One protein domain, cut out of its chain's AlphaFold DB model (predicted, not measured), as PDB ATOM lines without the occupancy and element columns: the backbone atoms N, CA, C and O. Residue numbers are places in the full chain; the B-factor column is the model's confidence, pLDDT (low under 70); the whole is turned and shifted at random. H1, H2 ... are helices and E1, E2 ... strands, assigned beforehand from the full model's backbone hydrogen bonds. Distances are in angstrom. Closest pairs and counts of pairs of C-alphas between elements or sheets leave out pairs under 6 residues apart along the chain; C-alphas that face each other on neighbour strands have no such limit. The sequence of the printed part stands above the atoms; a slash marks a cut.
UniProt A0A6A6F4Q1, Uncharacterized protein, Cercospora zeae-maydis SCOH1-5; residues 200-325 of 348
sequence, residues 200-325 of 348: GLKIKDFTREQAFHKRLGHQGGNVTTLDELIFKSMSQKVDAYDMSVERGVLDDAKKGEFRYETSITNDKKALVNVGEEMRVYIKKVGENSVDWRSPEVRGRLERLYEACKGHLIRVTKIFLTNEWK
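Overview. This is residues 200 to 325 of the 348 residues of an uncharacterized protein of Cercospora zeae-maydis SCOH1-5 (UniProt A0A6A6F4Q1). One long helix, H5, is the spine, and H2, H3 and H4 pack on one side of it, crossing it at wide angles. H1 folds back with H2 as a helical hairpin and is apart from H5, while the strand E1 follows H5 and is apart from the five helices. The printed part has 126 residues with five named helices and one named strand, in the order H1 H2 H3 H4 H5 E1, and is mostly helix. It is compact, with a radius of gyration of the C-alphas of 14.9 A and spans of 45 by 36 by 26 A.

Arrangement. H1, residues 208 to 219, touches H2, residues 226 to 233, at a steep tilt of 41 degrees, opposite ways; the closest C-alphas, of His 213 and Asp 227, are 5.0 A apart. H3, residues 245 to 255, touches H4, residues 274 to 286, about perpendicular at 85 degrees, closest at the C-alphas of Ala 253 and Gly 275, 5.0 A. The hub is H5, residues 295 to 315. With residues 301 to 306 alone it touches H2, closest at the C-alphas of Leu 226 and Glu 302, 5.8 A. With residues 305 to 313 alone it touches H3, about perpendicular at 86 degrees, closest at Val 249 and Lys 309, 6.1 A between C-alphas. With residues 301 to 308 alone it touches H4, at a steep tilt of 54 degrees, opposite ways, closest at the C-alphas of Val 274 and Leu 304, 6.0 A. E1, residues 318 to 322, pairs with no named strand. In H1, H2, H3, H4 and H5 every O i to N i+4 pair is within hydrogen-bond range.

Along the chain. H1 begins at C-alpha 208, (138.155, 152.796, 94.814), and is 17.0 A long; H2 is 10.5 A, H3 15.3 A and H4 18.1 A. H5 runs 30.1 A from C-alpha 295, (147.061, 136.170, 101.930). E1, 13.5 A long, ends at C-alpha 322, (116.827, 135.229, 86.677).

Size, cuts and confidence. The C-alphas farthest apart, of Lys 204 and Lys 269, are 45.9 A apart. The printed part has no cut. The links H2 to H3 and H3 to H4 are long. The pLDDT is under 70 in 25 residues, among them 217 to 224 and 235 to 241.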
ATOM      1  N   GLY A 200     122.495 147.340  90.214       55.25
ATOM      2  CA  GLY A 200     121.897 148.504  90.876       55.25
ATOM      3  C   GLY A 200     122.879 149.634  91.180       55.25
ATOM      4  O   GLY A 200     122.441 150.742  91.459       55.25
ATOM      5  N   LEU A 201     124.186 149.394  91.046       60.78
ATOM      6  CA  LEU A 201     125.211 150.387  91.354       60.78
ATOM      7  C   LEU A 201     126.004 150.763  90.098       60.78
ATOM      8  O   LEU A 201     126.570 149.886  89.423       60.78
ATOM      9  N   LYS A 202     126.042 152.060  89.761       62.78
ATOM     10  CA  LYS A 202     126.842 152.547  88.630       62.78
ATOM     11  C   LYS A 202     128.305 152.592  89.057       62.78
ATOM     12  O   LYS A 202     128.616 152.841  90.211       62.78
ATOM     13  N   ILE A 203     129.215 152.383  88.105       64.75
ATOM     14  CA  ILE A 203     130.663 152.383  88.385       64.75
ATOM     15  C   ILE A 203     131.115 153.697  89.034       64.75
ATOM     16  O   ILE A 203     131.958 153.684  89.921       64.75
ATOM     17  N   LYS A 204     130.504 154.812  88.623       70.94
ATOM     18  CA  LYS A 204     130.767 156.148  89.167       70.94
ATOM     19  C   LYS A 204     130.343 156.334  90.629       70.94
ATOM     20  O   LYS A 204     130.786 157.285  91.253       70.94
ATOM     21  N   ASP A 205     129.499 155.447  91.151       69.81
ATOM     22  CA  ASP A 205     129.003 155.510  92.527       69.81
ATOM     23  C   ASP A 205     129.900 154.689  93.480       69.81
ATOM     24  O   ASP A 205     129.581 154.554  94.659       69.81
ATOM     25  N   PHE A 206     131.007 154.113  92.980       74.94
ATOM     26  CA  PHE A 206     131.929 153.308  93.781       74.94
ATOM     27  C   PHE A 206     133.090 154.104  94.345       74.94
ATOM     28  O   PHE A 206     133.773 154.843  93.634       74.94
ATOM     29  N   THR A 207     133.419 153.813  95.600       78.88
ATOM     30  CA  THR A 207     134.762 154.076  96.112       78.88
ATOM     31  C   THR A 207     135.782 153.184  95.392       78.88
ATOM     32  O   THR A 207     135.456 152.122  94.850       78.88
ATOM     33  N   ARG A 208     137.057 153.586  95.402       78.19
ATOM     34  CA  ARG A 208     138.155 152.796  94.814       78.19
ATOM     35  C   ARG A 208     138.218 151.373  95.385       78.19
ATOM     36  O   ARG A 208     138.498 150.425  94.656       78.19
ATOM     37  N   GLU A 209     137.921 151.234  96.672       75.50
ATOM     38  CA  GLU A 209     137.892 149.963  97.396       75.50
ATOM     39  C   GLU A 209     136.698 149.085  96.988       75.50
ATOM     40  O   GLU A 209     136.867 147.909  96.663       75.50
ATOM     41  N   GLN A 210     135.501 149.666  96.864       76.50
ATOM     42  CA  GLN A 210     134.329 148.970  96.321       76.50
ATOM     43  C   GLN A 210     134.569 148.487  94.882       76.50
ATOM     44  O   GLN A 210     134.245 147.347  94.539       76.50
ATOM     45  N   ALA A 211     135.178 149.320  94.036       76.88
ATOM     46  CA  ALA A 211     135.504 148.953  92.660       76.88
ATOM     47  C   ALA A 211     136.504 147.783  92.587       76.88
ATOM     48  O   ALA A 211     136.364 146.909  91.725       76.88
ATOM     49  N   PHE A 212     137.480 147.741  93.500       79.56
ATOM     50  CA  PHE A 212     138.452 146.654  93.605       79.56
ATOM     51  C   PHE A 212     137.774 145.312  93.913       79.56
ATOM     52  O   PHE A 212     137.899 144.371  93.126       79.56
ATOM     53  N   HIS A 213     136.981 145.242  94.985       76.06
ATOM     54  CA  HIS A 213     136.280 144.010  95.368       76.06
ATOM     55  C   HIS A 213     135.250 143.571  94.318       76.06
ATOM     56  O   HIS A 213     135.180 142.393  93.965       76.06
ATOM     57  N   LYS A 214     134.517 144.514  93.711       74.19
ATOM     58  CA  LYS A 214     133.596 144.202  92.606       74.19
ATOM     59  C   LYS A 214     134.313 143.574  91.410       74.19
ATOM     60  O   LYS A 214     133.782 142.654  90.787       74.19
ATOM     61  N   ARG A 215     135.507 144.065  91.061       74.81
ATOM     62  CA  ARG A 215     136.302 143.505  89.960       74.81
ATOM     63  C   ARG A 215     136.736 142.073  90.266       74.81
ATOM     64  O   ARG A 215     136.571 141.218  89.400       74.81
ATOM     65  N   LEU A 216     137.252 141.820  91.469       72.62
ATOM     66  CA  LEU A 216     137.697 140.486  91.885       72.62
ATOM     67  C   LEU A 216     136.545 139.477  91.900       72.62
ATOM     68  O   LEU A 216     136.674 138.397  91.325       72.62
ATOM     69  N   GLY A 217     135.384 139.872  92.430       65.12
ATOM     70  CA  GLY A 217     134.194 139.022  92.455       65.12
ATOM     71  C   GLY A 217     133.732 138.556  91.070       65.12
ATOM     72  O   GLY A 217     133.284 137.426  90.908       65.12
ATOM     73  N   HIS A 218     133.913 139.382  90.033       67.50
ATOM     74  CA  HIS A 218     133.552 139.025  88.657       67.50
ATOM     75  C   HIS A 218     134.583 138.169  87.914       67.50
ATOM     76  O   HIS A 218     134.222 137.497  86.946       67.50
ATOM     77  N   GLN A 219     135.852 138.182  88.326       64.06
ATOM     78  CA  GLN A 219     136.924 137.482  87.611       64.06
ATOM     79  C   GLN A 219     136.861 135.957  87.775       64.06
ATOM     80  O   GLN A 219     137.305 135.238  86.884       64.06
ATOM     81  N   GLY A 220     136.262 135.457  88.860       56.31
ATOM     82  CA  GLY A 220     136.152 134.020  89.135       56.31
ATOM     83  C   GLY A 220     135.006 133.296  88.419       56.31
ATOM     84  O   GLY A 220     134.867 132.085  88.571       56.31
ATOM     85  N   GLY A 221     134.138 134.007  87.686       57.06
ATOM     86  CA  GLY A 221     132.942 133.420  87.060       57.06
ATOM     87  C   GLY A 221     131.895 132.887  88.054       57.06
ATOM     88  O   GLY A 221     130.912 132.273  87.637       57.06
ATOM     89  N   ASN A 222     132.092 133.125  89.353       60.31
ATOM     90  CA  ASN A 222     131.153 132.829  90.426       60.31
ATOM     91  C   ASN A 222     130.405 134.115  90.813       60.31
ATOM     92  O   ASN A 222     130.904 135.218  90.627       60.31
ATOM     93  N   VAL A 223     129.180 133.950  91.292       60.88
ATOM     94  CA  VAL A 223     128.174 135.008  91.497       60.88
ATOM     95  C   VAL A 223     127.973 135.314  92.985       60.88
ATOM     96  O   VAL A 223     127.125 136.119  93.344       60.88
ATOM     97  N   THR A 224     128.687 134.577  93.842       67.94
ATOM     98  CA  THR A 224     128.536 134.591  95.300       67.94
ATOM     99  C   THR A 224     129.890 134.430  96.001       67.94
ATOM    100  O   THR A 224     130.057 133.539  96.834       67.94
ATOM    101  N   THR A 225     130.903 135.208  95.622       74.81
ATOM    102  CA  THR A 225     132.271 135.138  96.193       74.81
ATOM    103  C   THR A 225     132.418 135.895  97.524       74.81
ATOM    104  O   THR A 225     131.553 136.683  97.905       74.81
ATOM    105  N   LEU A 226     133.534 135.686  98.236       76.88
ATOM    106  CA  LEU A 226     133.861 136.478  99.430       76.88
ATOM    107  C   LEU A 226     134.009 137.972  99.096       76.88
ATOM    108  O   LEU A 226     133.510 138.821  99.828       76.88
ATOM    109  N   ASP A 227     134.654 138.310  97.978       76.19
ATOM    110  CA  ASP A 227     134.787 139.702  97.531       76.19
ATOM    111  C   ASP A 227     133.438 140.364  97.263       76.19
ATOM    112  O   ASP A 227     133.244 141.545  97.538       76.19
ATOM    113  N   GLU A 228     132.485 139.592  96.760       74.56
ATOM    114  CA  GLU A 228     131.113 140.032  96.569       74.56
ATOM    115  C   GLU A 228     130.380 140.281  97.887       74.56
ATOM    116  O   GLU A 228     129.681 141.288  98.016       74.56
ATOM    117  N   LEU A 229     130.583 139.419  98.886       76.94
ATOM    118  CA  LEU A 229     130.088 139.640 100.242       76.94
ATOM    119  C   LEU A 229     130.670 140.934 100.838       76.94
ATOM    120  O   LEU A 229     129.915 141.759 101.357       76.94
ATOM    121  N   ILE A 230     131.986 141.140 100.721       76.56
ATOM    122  CA  ILE A 230     132.675 142.345 101.213       76.56
ATOM    123  C   ILE A 230     132.124 143.584 100.498       76.56
ATOM    124  O   ILE A 230     131.662 144.521 101.149       76.56
ATOM    125  N   PHE A 231     132.068 143.558  99.165       75.81
ATOM    126  CA  PHE A 231     131.495 144.627  98.347       75.81
ATOM    127  C   PHE A 231     130.073 145.013  98.779       75.81
ATOM    128  O   PHE A 231     129.773 146.201  98.939       75.81
ATOM    129  N   LYS A 232     129.199 144.025  99.003       72.62
ATOM    130  CA  LYS A 232     127.822 144.269  99.450       72.62
ATOM    131  C   LYS A 232     127.768 144.816 100.871       72.62
ATOM    132  O   LYS A 232     126.979 145.718 101.123       72.62
ATOM    133  N   SER A 233     128.616 144.333 101.778       70.88
ATOM    134  CA  SER A 233     128.675 144.849 103.153       70.88
ATOM    135  C   SER A 233     129.066 146.333 103.216       70.88
ATOM    136  O   SER A 233     128.583 147.058 104.080       70.88
ATOM    137  N   MET A 234     129.860 146.802 102.247       70.44
ATOM    138  CA  MET A 234     130.228 148.213 102.078       70.44
ATOM    139  C   MET A 234     129.156 149.058 101.366       70.44
ATOM    140  O   MET A 234     129.315 150.272 101.255       70.44
ATOM    141  N   SER A 235     128.097 148.448 100.826       66.06
ATOM    142  CA  SER A 235     127.078 149.127 100.016       66.06
ATOM    143  C   SER A 235     125.793 149.317 100.830       66.06
ATOM    144  O   SER A 235     125.104 148.354 101.146       66.06
ATOM    145  N   GLN A 236     125.430 150.560 101.160       55.09
ATOM    146  CA  GLN A 236     124.350 150.855 102.122       55.09
ATOM    147  C   GLN A 236     122.904 150.681 101.598       55.09
ATOM    148  O   GLN A 236     121.965 150.901 102.357       55.09
ATOM    149  N   LYS A 237     122.673 150.319 100.325       55.22
ATOM    150  CA  LYS A 237     121.320 150.304  99.723       55.22
ATOM    151  C   LYS A 237     121.135 149.229  98.653       55.22
ATOM    152  O   LYS A 237     121.303 149.518  97.470       55.22
ATOM    153  N   VAL A 238     120.754 148.008  99.034       53.88
ATOM    154  CA  VAL A 238     120.289 147.009  98.056       53.88
ATOM    155  C   VAL A 238     119.185 146.130  98.660       53.88
ATOM    156  O   VAL A 238     119.485 145.162  99.348       53.88
ATOM    157  N   ASP A 239     117.915 146.401  98.337       56.94
ATOM    158  CA  ASP A 239     116.756 145.606  98.801       56.94
ATOM    159  C   ASP A 239     116.841 144.121  98.387       56.94
ATOM    160  O   ASP A 239     116.374 143.221  99.080       56.94
ATOM    161  N   ALA A 240     117.504 143.832  97.262       60.84
ATOM    162  CA  ALA A 240     117.737 142.466  96.794       60.84
ATOM    163  C   ALA A 240     118.778 141.694  97.637       60.84
ATOM    164  O   ALA A 240     118.866 140.467  97.534       60.84
ATOM    165  N   TYR A 241     119.580 142.379  98.466       68.81
ATOM    166  CA  TYR A 241     120.614 141.737  99.281       68.81
ATOM    167  C   TYR A 241     120.027 140.882 100.396       68.81
ATOM    168  O   TYR A 241     120.513 139.771 100.614       68.81
ATOM    169  N   ASP A 242     118.948 141.336 101.032       71.38
ATOM    170  CA  ASP A 242     118.316 140.658 102.174       71.38
ATOM    171  C   ASP A 242     117.757 139.265 101.834       71.38
ATOM    172  O   ASP A 242     117.382 138.460 102.694       71.38
ATOM    173  N   MET A 243     117.710 138.956 100.542       74.06
ATOM    174  CA  MET A 243     117.207 137.702 100.004       74.06
ATOM    175  C   MET A 243     118.310 136.820  99.408       74.06
ATOM    176  O   MET A 243     118.028 135.702  98.977       74.06
ATOM    177  N   SER A 244     119.554 137.298  99.391       80.44
ATOM    178  CA  SER A 244     120.692 136.643  98.746       80.44
ATOM    179  C   SER A 244     121.308 135.513  99.580       80.44
ATOM    180  O   SER A 244     121.130 135.438 100.798       80.44
ATOM    181  N   VAL A 245     122.055 134.625  98.920       83.31
ATOM    182  CA  VAL A 245     122.826 133.558  99.587       83.31
ATOM    183  C   VAL A 245     123.884 134.151 100.520       83.31
ATOM    184  O   VAL A 245     124.072 133.659 101.626       83.31
ATOM    185  N   GLU A 246     124.535 135.236 100.115       82.69
ATOM    186  CA  GLU A 246     125.582 135.901 100.891       82.69
ATOM    187  C   GLU A 246     125.031 136.464 102.198       82.69
ATOM    188  O   GLU A 246     125.614 136.258 103.264       82.69
ATOM    189  N   ARG A 247     123.850 137.093 102.136       81.88
ATOM    190  CA  ARG A 247     123.142 137.520 103.340       81.88
ATOM    191  C   ARG A 247     122.753 136.332 104.213       81.88
ATOM    192  O   ARG A 247     122.953 136.397 105.421       81.88
ATOM    193  N   GLY A 248     122.246 135.255 103.614       85.56
ATOM    194  CA  GLY A 248     121.890 134.039 104.346       85.56
ATOM    195  C   GLY A 248     123.069 133.463 105.135       85.56
ATOM    196  O   GLY A 248     122.891 133.084 106.289       85.56
ATOM    197  N   VAL A 249     124.284 133.481 104.568       87.25
ATOM    198  CA  VAL A 249     125.508 133.060 105.275       87.25
ATOM    199  C   VAL A 249     125.768 133.944 106.496       87.25
ATOM    200  O   VAL A 249     126.068 133.430 107.573       87.25
ATOM    201  N   LEU A 250     125.632 135.266 106.354       85.69
ATOM    202  CA  LEU A 250     125.808 136.187 107.479       85.69
ATOM    203  C   LEU A 250     124.747 135.994 108.564       85.69
ATOM    204  O   LEU A 250     125.080 136.017 109.747       85.69
ATOM    205  N   ASP A 251     123.480 135.846 108.180       86.50
ATOM    206  CA  ASP A 251     122.377 135.700 109.127       86.50
ATOM    207  C   ASP A 251     122.479 134.375 109.897       86.50
ATOM    208  O   ASP A 251     122.312 134.371 111.118       86.50
ATOM    209  N   ASP A 252     122.831 133.277 109.222       86.50
ATOM    210  CA  ASP A 252     123.073 131.975 109.854       86.50
ATOM    211  C   ASP A 252     124.242 132.038 110.851       86.50
ATOM    212  O   ASP A 252     124.116 131.575 111.989       86.50
ATOM    213  N   ALA A 253     125.360 132.663 110.462       85.75
ATOM    214  CA  ALA A 253     126.518 132.841 111.338       85.75
ATOM    215  C   ALA A 253     126.191 133.728 112.557       85.75
ATOM    216  O   ALA A 253     126.591 133.430 113.685       85.75
ATOM    217  N   LYS A 254     125.416 134.805 112.369       84.94
ATOM    218  CA  LYS A 254     124.982 135.684 113.469       84.94
ATOM    219  C   LYS A 254     124.086 134.948 114.460       84.94
ATOM    220  O   LYS A 254     124.361 134.987 115.659       84.94
ATOM    221  N   LYS A 255     123.070 134.226 113.979       84.62
ATOM    222  CA  LYS A 255     122.150 133.458 114.836       84.62
ATOM    223  C   LYS A 255     122.850 132.329 115.594       84.62
ATOM    224  O   LYS A 255     122.467 132.029 116.717       84.62
ATOM    225  N   GLY A 256     123.895 131.727 115.018       75.12
ATOM    226  CA  GLY A 256     124.624 130.605 115.638       75.12
ATOM    227  C   GLY A 256     123.849 129.301 115.676       75.12
ATOM    228  O   GLY A 256     124.241 128.364 116.363       75.12
ATOM    229  N   GLU A 257     122.747 129.243 114.938       70.69
ATOM    230  CA  GLU A 257     121.985 128.018 114.707       70.69
ATOM    231  C   GLU A 257     122.756 127.063 113.781       70.69
ATOM    232  O   GLU A 257     122.487 125.865 113.731       70.69
ATOM    233  N   PHE A 258     123.740 127.592 113.051       73.12
ATOM    234  CA  PHE A 258     124.554 126.851 112.109       73.12
ATOM    235  C   PHE A 258     125.723 126.144 112.807       73.12
ATOM    236  O   PHE A 258     126.703 126.770 113.209       73.12
ATOM    237  N   ARG A 259     125.626 124.813 112.921       74.88
ATOM    238  CA  ARG A 259     126.721 123.930 113.349       74.88
ATOM    239  C   ARG A 259     127.076 122.981 112.214       74.88
ATOM    240  O   ARG A 259     126.345 122.033 111.929       74.88
ATOM    241  N   TYR A 260     128.193 123.251 111.558       80.56
ATOM    242  CA  TYR A 260     128.773 122.371 110.555       80.56
ATOM    243  C   TYR A 260     130.268 122.330 110.784       80.56
ATOM    244  O   TYR A 260     130.935 123.363 110.806       80.56
ATOM    245  N   GLU A 261     130.766 121.124 110.998       83.94
ATOM    246  CA  GLU A 261     132.176 120.877 111.210       83.94
ATOM    247  C   GLU A 261     132.764 120.351 109.913       83.94
ATOM    248  O   GLU A 261     132.319 119.344 109.361       83.94
ATOM    249  N   THR A 262     133.748 121.070 109.394       83.38
ATOM    250  CA  THR A 262     134.515 120.624 108.239       83.38
ATOM    251  C   THR A 262     135.942 121.109 108.371       83.38
ATOM    252  O   THR A 262     136.239 122.017 109.154       83.38
ATOM    253  N   SER A 263     136.845 120.493 107.620       81.25
ATOM    254  CA  SER A 263     138.200 121.004 107.554       81.25
ATOM    255  C   SER A 263     138.292 122.099 106.505       81.25
ATOM    256  O   SER A 263     137.999 121.890 105.329       81.25
ATOM    257  N   ILE A 264     138.722 123.275 106.950       77.75
ATOM    258  CA  ILE A 264     138.977 124.445 106.104       77.75
ATOM    259  C   ILE A 264     140.472 124.620 105.801       77.75
ATOM    260  O   ILE A 264     140.884 125.649 105.264       77.75
ATOM    261  N   THR A 265     141.301 123.642 106.169       75.94
ATOM    262  CA  THR A 265     142.746 123.620 105.929       75.94
ATOM    263  C   THR A 265     143.103 122.503 104.950       75.94
ATOM    264  O   THR A 265     142.438 121.472 104.867       75.94
ATOM    265  N   ASN A 266     144.168 122.708 104.173       69.19
ATOM    266  CA  ASN A 266     144.582 121.747 103.143       69.19
ATOM    267  C   ASN A 266     145.042 120.405 103.729       69.19
ATOM    268  O   ASN A 266     144.970 119.381 103.053       69.19
ATOM    269  N   ASP A 267     145.508 120.409 104.975       69.25
ATOM    270  CA  ASP A 267     146.002 119.230 105.678       69.25
ATOM    271  C   ASP A 267     144.878 118.340 106.238       69.25
ATOM    272  O   ASP A 267     145.153 117.206 106.621       69.25
ATOM    273  N   LYS A 268     143.619 118.806 106.239       71.00
ATOM    274  CA  LYS A 268     142.425 118.070 106.695       71.00
ATOM    275  C   LYS A 268     142.467 117.562 108.144       71.00
ATOM    276  O   LYS A 268     141.640 116.735 108.520       71.00
ATOM    277  N   LYS A 269     143.416 118.029 108.960       71.06
ATOM    278  CA  LYS A 269     143.681 117.465 110.297       71.06
ATOM    279  C   LYS A 269     142.741 117.990 111.374       71.06
ATOM    280  O   LYS A 269     142.441 117.267 112.317       71.06
ATOM    281  N   ALA A 270     142.281 119.231 111.235       79.56
ATOM    282  CA  ALA A 270     141.389 119.868 112.191       79.56
ATOM    283  C   ALA A 270     140.017 120.107 111.558       79.56
ATOM    284  O   ALA A 270     139.907 120.716 110.488       79.56
ATOM    285  N   LEU A 271     138.979 119.625 112.239       85.06
ATOM    286  CA  LEU A 271     137.608 120.040 111.989       85.06
ATOM    287  C   LEU A 271     137.370 121.348 112.730       85.06
ATOM    288  O   LEU A 271     137.742 121.484 113.894       85.06
ATOM    289  N   VAL A 272     136.753 122.307 112.049       85.88
ATOM    290  CA  VAL A 272     136.343 123.560 112.670       85.88
ATOM    291  C   VAL A 272     134.853 123.747 112.466       85.88
ATOM    292  O   VAL A 272     134.324 123.458 111.391       85.88
ATOM    293  N   ASN A 273     134.175 124.239 113.502       88.50
ATOM    294  CA  ASN A 273     132.806 124.705 113.376       88.50
ATOM    295  C   ASN A 273     132.804 126.001 112.561       88.50
ATOM    296  O   ASN A 273     133.092 127.085 113.076       88.50
ATOM    297  N   VAL A 274     132.477 125.877 111.277       88.38
ATOM    298  CA  VAL A 274     132.579 126.990 110.335       88.38
ATOM    299  C   VAL A 274     131.596 128.120 110.646       88.38
ATOM    300  O   VAL A 274     131.869 129.271 110.329       88.38
ATOM    301  N   GLY A 275     130.474 127.833 111.311       86.94
ATOM    302  CA  GLY A 275     129.517 128.864 111.708       86.94
ATOM    303  C   GLY A 275     130.056 129.770 112.805       86.94
ATOM    304  O   GLY A 275     129.984 130.994 112.690       86.94
ATOM    305  N   GLU A 276     130.648 129.169 113.835       88.31
ATOM    306  CA  GLU A 276     131.242 129.915 114.944       88.31
ATOM    307  C   GLU A 276     132.476 130.696 114.487       88.31
ATOM    308  O   GLU A 276     132.632 131.876 114.800       88.31
ATOM    309  N   GLU A 277     133.326 130.082 113.665       89.75
ATOM    310  CA  GLU A 277     134.487 130.781 113.125       89.75
ATOM    311  C   GLU A 277     134.060 131.942 112.212       89.75
ATOM    312  O   GLU A 277     134.605 133.044 112.320       89.75
ATOM    313  N   MET A 278     133.025 131.760 111.380       89.31
ATOM    314  CA  MET A 278     132.502 132.834 110.525       89.31
ATOM    315  C   MET A 278     131.947 133.988 111.363       89.31
ATOM    316  O   MET A 278     132.164 135.151 111.027       89.31
ATOM    317  N   ARG A 279     131.286 133.699 112.487       88.25
ATOM    318  CA  ARG A 279     130.820 134.716 113.440       88.25
ATOM    319  C   ARG A 279     131.974 135.522 114.033       88.25
ATOM    320  O   ARG A 279     131.893 136.752 114.067       88.25
ATOM    321  N   VAL A 280     133.046 134.856 114.466       88.75
ATOM    322  CA  VAL A 280     134.258 135.529 114.962       88.75
ATOM    323  C   VAL A 280     134.831 136.446 113.882       88.75
ATOM    324  O   VAL A 280     135.174 137.593 114.169       88.75
ATOM    325  N   TYR A 281     134.884 135.985 112.633       85.56
ATOM    326  CA  TYR A 281     135.337 136.812 111.518       85.56
ATOM    327  C   TYR A 281     134.424 138.008 111.256       85.56
ATOM    328  O   TYR A 281     134.930 139.118 111.129       85.56
ATOM    329  N   ILE A 282     133.101 137.830 111.238       84.50
ATOM    330  CA  ILE A 282     132.141 138.936 111.075       84.50
ATOM    331  C   ILE A 282     132.366 140.012 112.145       84.50
ATOM    332  O   ILE A 282     132.343 141.200 111.827       84.50
ATOM    333  N   LYS A 283     132.629 139.606 113.394       86.31
ATOM    334  CA  LYS A 283     132.958 140.532 114.485       86.31
ATOM    335  C   LYS A 283     134.262 141.291 114.214       86.31
ATOM    336  O   LYS A 283     134.254 142.516 114.251       86.31
ATOM    337  N   LYS A 284     135.343 140.588 113.852       85.25
ATOM    338  CA  LYS A 284     136.636 141.214 113.513       85.25
ATOM    339  C   LYS A 284     136.529 142.195 112.343       85.25
ATOM    340  O   LYS A 284     137.149 143.252 112.364       85.25
ATOM    341  N   VAL A 285     135.732 141.861 111.325       81.31
ATOM    342  CA  VAL A 285     135.460 142.761 110.196       81.31
ATOM    343  C   VAL A 285     134.745 144.024 110.678       81.31
ATOM    344  O   VAL A 285     135.149 145.120 110.306       81.31
ATOM    345  N   GLY A 286     133.726 143.886 111.535       76.50
ATOM    346  CA  GLY A 286     133.017 145.029 112.123       76.50
ATOM    347  C   GLY A 286     133.902 145.924 112.998       76.50
ATOM    348  O   GLY A 286     133.694 147.131 113.040       76.50
ATOM    349  N   GLU A 287     134.913 145.349 113.648       83.88
ATOM    350  CA  GLU A 287     135.921 146.060 114.449       83.88
ATOM    351  C   GLU A 287     137.087 146.615 113.610       83.88
ATOM    352  O   GLU A 287     138.013 147.207 114.160       83.88
ATOM    353  N   ASN A 288     137.069 146.412 112.286       78.06
ATOM    354  CA  ASN A 288     138.162 146.748 111.372       78.06
ATOM    355  C   ASN A 288     139.528 146.155 111.796       78.06
ATOM    356  O   ASN A 288     140.579 146.755 111.576       78.06
ATOM    357  N   SER A 289     139.516 144.968 112.414       83.56
ATOM    358  CA  SER A 289     140.700 144.281 112.958       83.56
ATOM    359  C   SER A 289     141.217 143.146 112.063       83.56
ATOM    360  O   SER A 289     142.106 142.385 112.452       83.56
ATOM    361  N   VAL A 290     140.665 143.009 110.853       82.12
ATOM    362  CA  VAL A 290     141.105 142.024 109.857       82.12
ATOM    363  C   VAL A 290     142.200 142.621 108.985       82.12
ATOM    364  O   VAL A 290     141.978 143.596 108.273       82.12
ATOM    365  N   ASP A 291     143.371 141.982 108.976       82.62
ATOM    366  CA  ASP A 291     144.413 142.293 107.999       82.62
ATOM    367  C   ASP A 291     144.063 141.694 106.629       82.62
ATOM    368  O   ASP A 291     144.394 140.552 106.304       82.62
ATOM    369  N   TRP A 292     143.388 142.495 105.806       77.19
ATOM    370  CA  TRP A 292     143.005 142.135 104.441       77.19
ATOM    371  C   TRP A 292     144.186 141.955 103.483       77.19
ATOM    372  O   TRP A 292     143.995 141.412 102.389       77.19
ATOM    373  N   ARG A 293     145.389 142.415 103.856       79.44
ATOM    374  CA  ARG A 293     146.600 142.275 103.035       79.44
ATOM    375  C   ARG A 293     147.280 140.928 103.244       79.44
ATOM    376  O   ARG A 293     148.011 140.503 102.353       79.44
ATOM    377  N   SER A 294     147.016 140.247 104.360       86.25
ATOM    378  CA  SER A 294     147.535 138.905 104.623       86.25
ATOM    379  C   SER A 294     146.862 137.862 103.714       86.25
ATOM    380  O   SER A 294     145.657 137.601 103.852       86.25
ATOM    381  N   PRO A 295     147.613 137.206 102.804       84.94
ATOM    382  CA  PRO A 295     147.061 136.170 101.930       84.94
ATOM    383  C   PRO A 295     146.534 134.963 102.713       84.94
ATOM    384  O   PRO A 295     145.567 134.326 102.297       84.94
ATOM    385  N   GLU A 296     147.140 134.662 103.862       86.88
ATOM    386  CA  GLU A 296     146.740 133.551 104.725       86.88
ATOM    387  C   GLU A 296     145.385 133.809 105.386       86.88
ATOM    388  O   GLU A 296     144.498 132.952 105.333       86.88
ATOM    389  N   VAL A 297     145.200 135.006 105.956       85.75
ATOM    390  CA  VAL A 297     143.935 135.421 106.581       85.75
ATOM    391  C   VAL A 297     142.824 135.437 105.540       85.75
ATOM    392  O   VAL A 297     141.756 134.862 105.767       85.75
ATOM    393  N   ARG A 298     143.092 136.033 104.375       83.75
ATOM    394  CA  ARG A 298     142.141 136.100 103.266       83.75
ATOM    395  C   ARG A 298     141.770 134.712 102.746       83.75
ATOM    396  O   ARG A 298     140.588 134.406 102.635       83.75
ATOM    397  N   GLY A 299     142.758 133.857 102.481       85.12
ATOM    398  CA  GLY A 299     142.524 132.502 101.980       85.12
ATOM    399  C   GLY A 299     141.782 131.616 102.984       85.12
ATOM    400  O   GLY A 299     140.951 130.796 102.593       85.12
ATOM    401  N   ARG A 300     142.030 131.789 104.289       87.12
ATOM    402  CA  ARG A 300     141.265 131.104 105.341       87.12
ATOM    403  C   ARG A 300     139.810 131.566 105.366       87.12
ATOM    404  O   ARG A 300     138.921 130.718 105.377       87.12
ATOM    405  N   LEU A 301     139.570 132.876 105.323       86.75
ATOM    406  CA  LEU A 301     138.221 133.439 105.296       86.75
ATOM    407  C   LEU A 301     137.449 133.024 104.037       86.75
ATOM    408  O   LEU A 301     136.260 132.736 104.115       86.75
ATOM    409  N   GLU A 302     138.115 132.947 102.888       86.00
ATOM    410  CA  GLU A 302     137.498 132.489 101.644       86.00
ATOM    411  C   GLU A 302     137.044 131.031 101.752       86.00
ATOM    412  O   GLU A 302     135.882 130.734 101.489       86.00
ATOM    413  N   ARG A 303     137.909 130.127 102.234       87.06
ATOM    414  CA  ARG A 303     137.541 128.717 102.463       87.06
ATOM    415  C   ARG A 303     136.398 128.572 103.465       87.06
ATOM    416  O   ARG A 303     135.495 127.768 103.252       87.06
ATOM    417  N   LEU A 304     136.430 129.362 104.533       89.00
ATOM    418  CA  LEU A 304     135.385 129.394 105.547       89.00
ATOM    419  C   LEU A 304     134.040 129.831 104.959       89.00
ATOM    420  O   LEU A 304     133.028 129.153 105.127       89.00
ATOM    421  N   TYR A 305     134.041 130.936 104.220       88.00
ATOM    422  CA  TYR A 305     132.858 131.454 103.553       88.00
ATOM    423  C   TYR A 305     132.307 130.466 102.511       88.00
ATOM    424  O   TYR A 305     131.101 130.218 102.488       88.00
ATOM    425  N   GLU A 306     133.164 129.847 101.694       85.75
ATOM    426  CA  GLU A 306     132.756 128.820 100.728       85.75
ATOM    427  C   GLU A 306     132.142 127.591 101.417       85.75
ATOM    428  O   GLU A 306     131.138 127.067 100.932       85.75
ATOM    429  N   ALA A 307     132.662 127.169 102.575       87.56
ATOM    430  CA  ALA A 307     132.077 126.085 103.367       87.56
ATOM    431  C   ALA A 307     130.687 126.452 103.918       87.56
ATOM    432  O   ALA A 307     129.732 125.682 103.763       87.56
ATOM    433  N   CYS A 308     130.536 127.647 104.501       88.00
ATOM    434  CA  CYS A 308     129.243 128.160 104.963       88.00
ATOM    435  C   CYS A 308     128.231 128.250 103.815       88.00
ATOM    436  O   CYS A 308     127.089 127.807 103.938       88.00
ATOM    437  N   LYS A 309     128.663 128.780 102.668       87.25
ATOM    438  CA  LYS A 309     127.846 128.888 101.461       87.25
ATOM    439  C   LYS A 309     127.436 127.519 100.928       87.25
ATOM    440  O   LYS A 309     126.264 127.321 100.615       87.25
ATOM    441  N   GLY A 310     128.368 126.572 100.839       85.25
ATOM    442  CA  GLY A 310     128.099 125.202 100.402       85.25
ATOM    443  C   GLY A 310     127.050 124.528 101.283       85.25
ATOM    444  O   GLY A 310     126.081 123.958 100.773       85.25
ATOM    445  N   HIS A 311     127.168 124.686 102.603       86.50
ATOM    446  CA  HIS A 311     126.141 124.223 103.526       86.50
ATOM    447  C   HIS A 311     124.796 124.919 103.298       86.50
ATOM    448  O   HIS A 311     123.776 124.241 103.157       86.50
ATOM    449  N   LEU A 312     124.777 126.254 103.229       87.69
ATOM    450  CA  LEU A 312     123.552 127.021 103.014       87.69
ATOM    451  C   LEU A 312     122.840 126.572 101.735       87.69
ATOM    452  O   LEU A 312     121.623 126.366 101.732       87.69
ATOM    453  N   ILE A 313     123.599 126.355 100.660       87.31
ATOM    454  CA  ILE A 313     123.074 125.856  99.393       87.31
ATOM    455  C   ILE A 313     122.485 124.455  99.563       87.31
ATOM    456  O   ILE A 313     121.385 124.170  99.083       87.31
ATOM    457  N   ARG A 314     123.182 123.583 100.296       86.06
ATOM    458  CA  ARG A 314     122.726 122.224 100.594       86.06
ATOM    459  C   ARG A 314     121.416 122.212 101.379       86.06
ATOM    460  O   ARG A 314     120.607 121.324 101.117       86.06
ATOM    461  N   VAL A 315     121.182 123.142 102.302       86.94
ATOM    462  CA  VAL A 315     119.945 123.177 103.111       86.94
ATOM    463  C   VAL A 315     118.832 124.033 102.503       86.94
ATOM    464  O   VAL A 315     117.679 123.930 102.923       86.94
ATOM    465  N   THR A 316     119.141 124.852 101.498       89.56
ATOM    466  CA  THR A 316     118.146 125.646 100.767       89.56
ATOM    467  C   THR A 316     117.231 124.743  99.944       89.56
ATOM    468  O   THR A 316     117.680 123.835  99.242       89.56
ATOM    469  N   LYS A 317     115.921 124.988 100.050       92.19
ATOM    470  CA  LYS A 317     114.882 124.185  99.395       92.19
ATOM    471  C   LYS A 317     114.329 124.852  98.147       92.19
ATOM    472  O   LYS A 317     113.955 124.145  97.218       92.19
ATOM    473  N   ILE A 318     114.312 126.183  98.117       92.50
ATOM    474  CA  ILE A 318     113.892 126.948  96.945       92.50
ATOM    475  C   ILE A 318     114.969 127.963  96.589       92.50
ATOM    476  O   ILE A 318     115.333 128.811  97.409       92.50
ATOM    477  N   PHE A 319     115.445 127.887  95.352       90.94
ATOM    478  CA  PHE A 319     116.294 128.904  94.754       90.94
ATOM    479  C   PHE A 319     115.511 129.742  93.760       90.94
ATOM    480  O   PHE A 319     114.758 129.206  92.950       90.94
ATOM    481  N   LEU A 320     115.740 131.052  93.789       89.06
ATOM    482  CA  LEU A 320     115.209 131.976  92.798       89.06
ATOM    483  C   LEU A 320     116.341 132.543  91.942       89.06
ATOM    484  O   LEU A 320     117.324 133.080  92.457       89.06
ATOM    485  N   THR A 321     116.184 132.321  90.641       86.62
ATOM    486  CA  THR A 321     116.931 132.685  89.435       86.62
ATOM    487  C   THR A 321     116.378 133.866  88.629       86.62
ATOM    488  O   THR A 321     115.167 133.920  88.467       86.62
ATOM    489  N   ASN A 322     117.179 134.724  88.001       81.94
ATOM    490  CA  ASN A 322     116.827 135.229  86.677       81.94
ATOM    491  C   ASN A 322     117.542 134.367  85.632       81.94
ATOM    492  O   ASN A 322     118.551 133.732  85.955       81.94
ATOM    493  N   GLU A 323     117.051 134.367  84.396       66.62
ATOM    494  CA  GLU A 323     117.703 133.680  83.284       66.62
ATOM    495  C   GLU A 323     119.196 134.019  83.228       66.62
ATOM    496  O   GLU A 323     119.609 135.181  83.112       66.62
ATOM    497  N   TRP A 324     120.016 132.971  83.308       52.81
ATOM    498  CA  TRP A 324     121.448 133.084  83.116       52.81
ATOM    499  C   TRP A 324     121.724 133.245  81.625       52.81
ATOM    500  O   TRP A 324     121.908 132.269  80.894       52.81
ATOM    501  N   LYS A 325     121.784 134.491  81.149       52.50
ATOM    502  CA  LYS A 325     122.390 134.757  79.844       52.50
ATOM    503  C   LYS A 325     123.860 134.375  79.961       52.50
ATOM    504  O   LYS A 325     124.615 135.052  80.661       52.50
TER     505      LYS A 325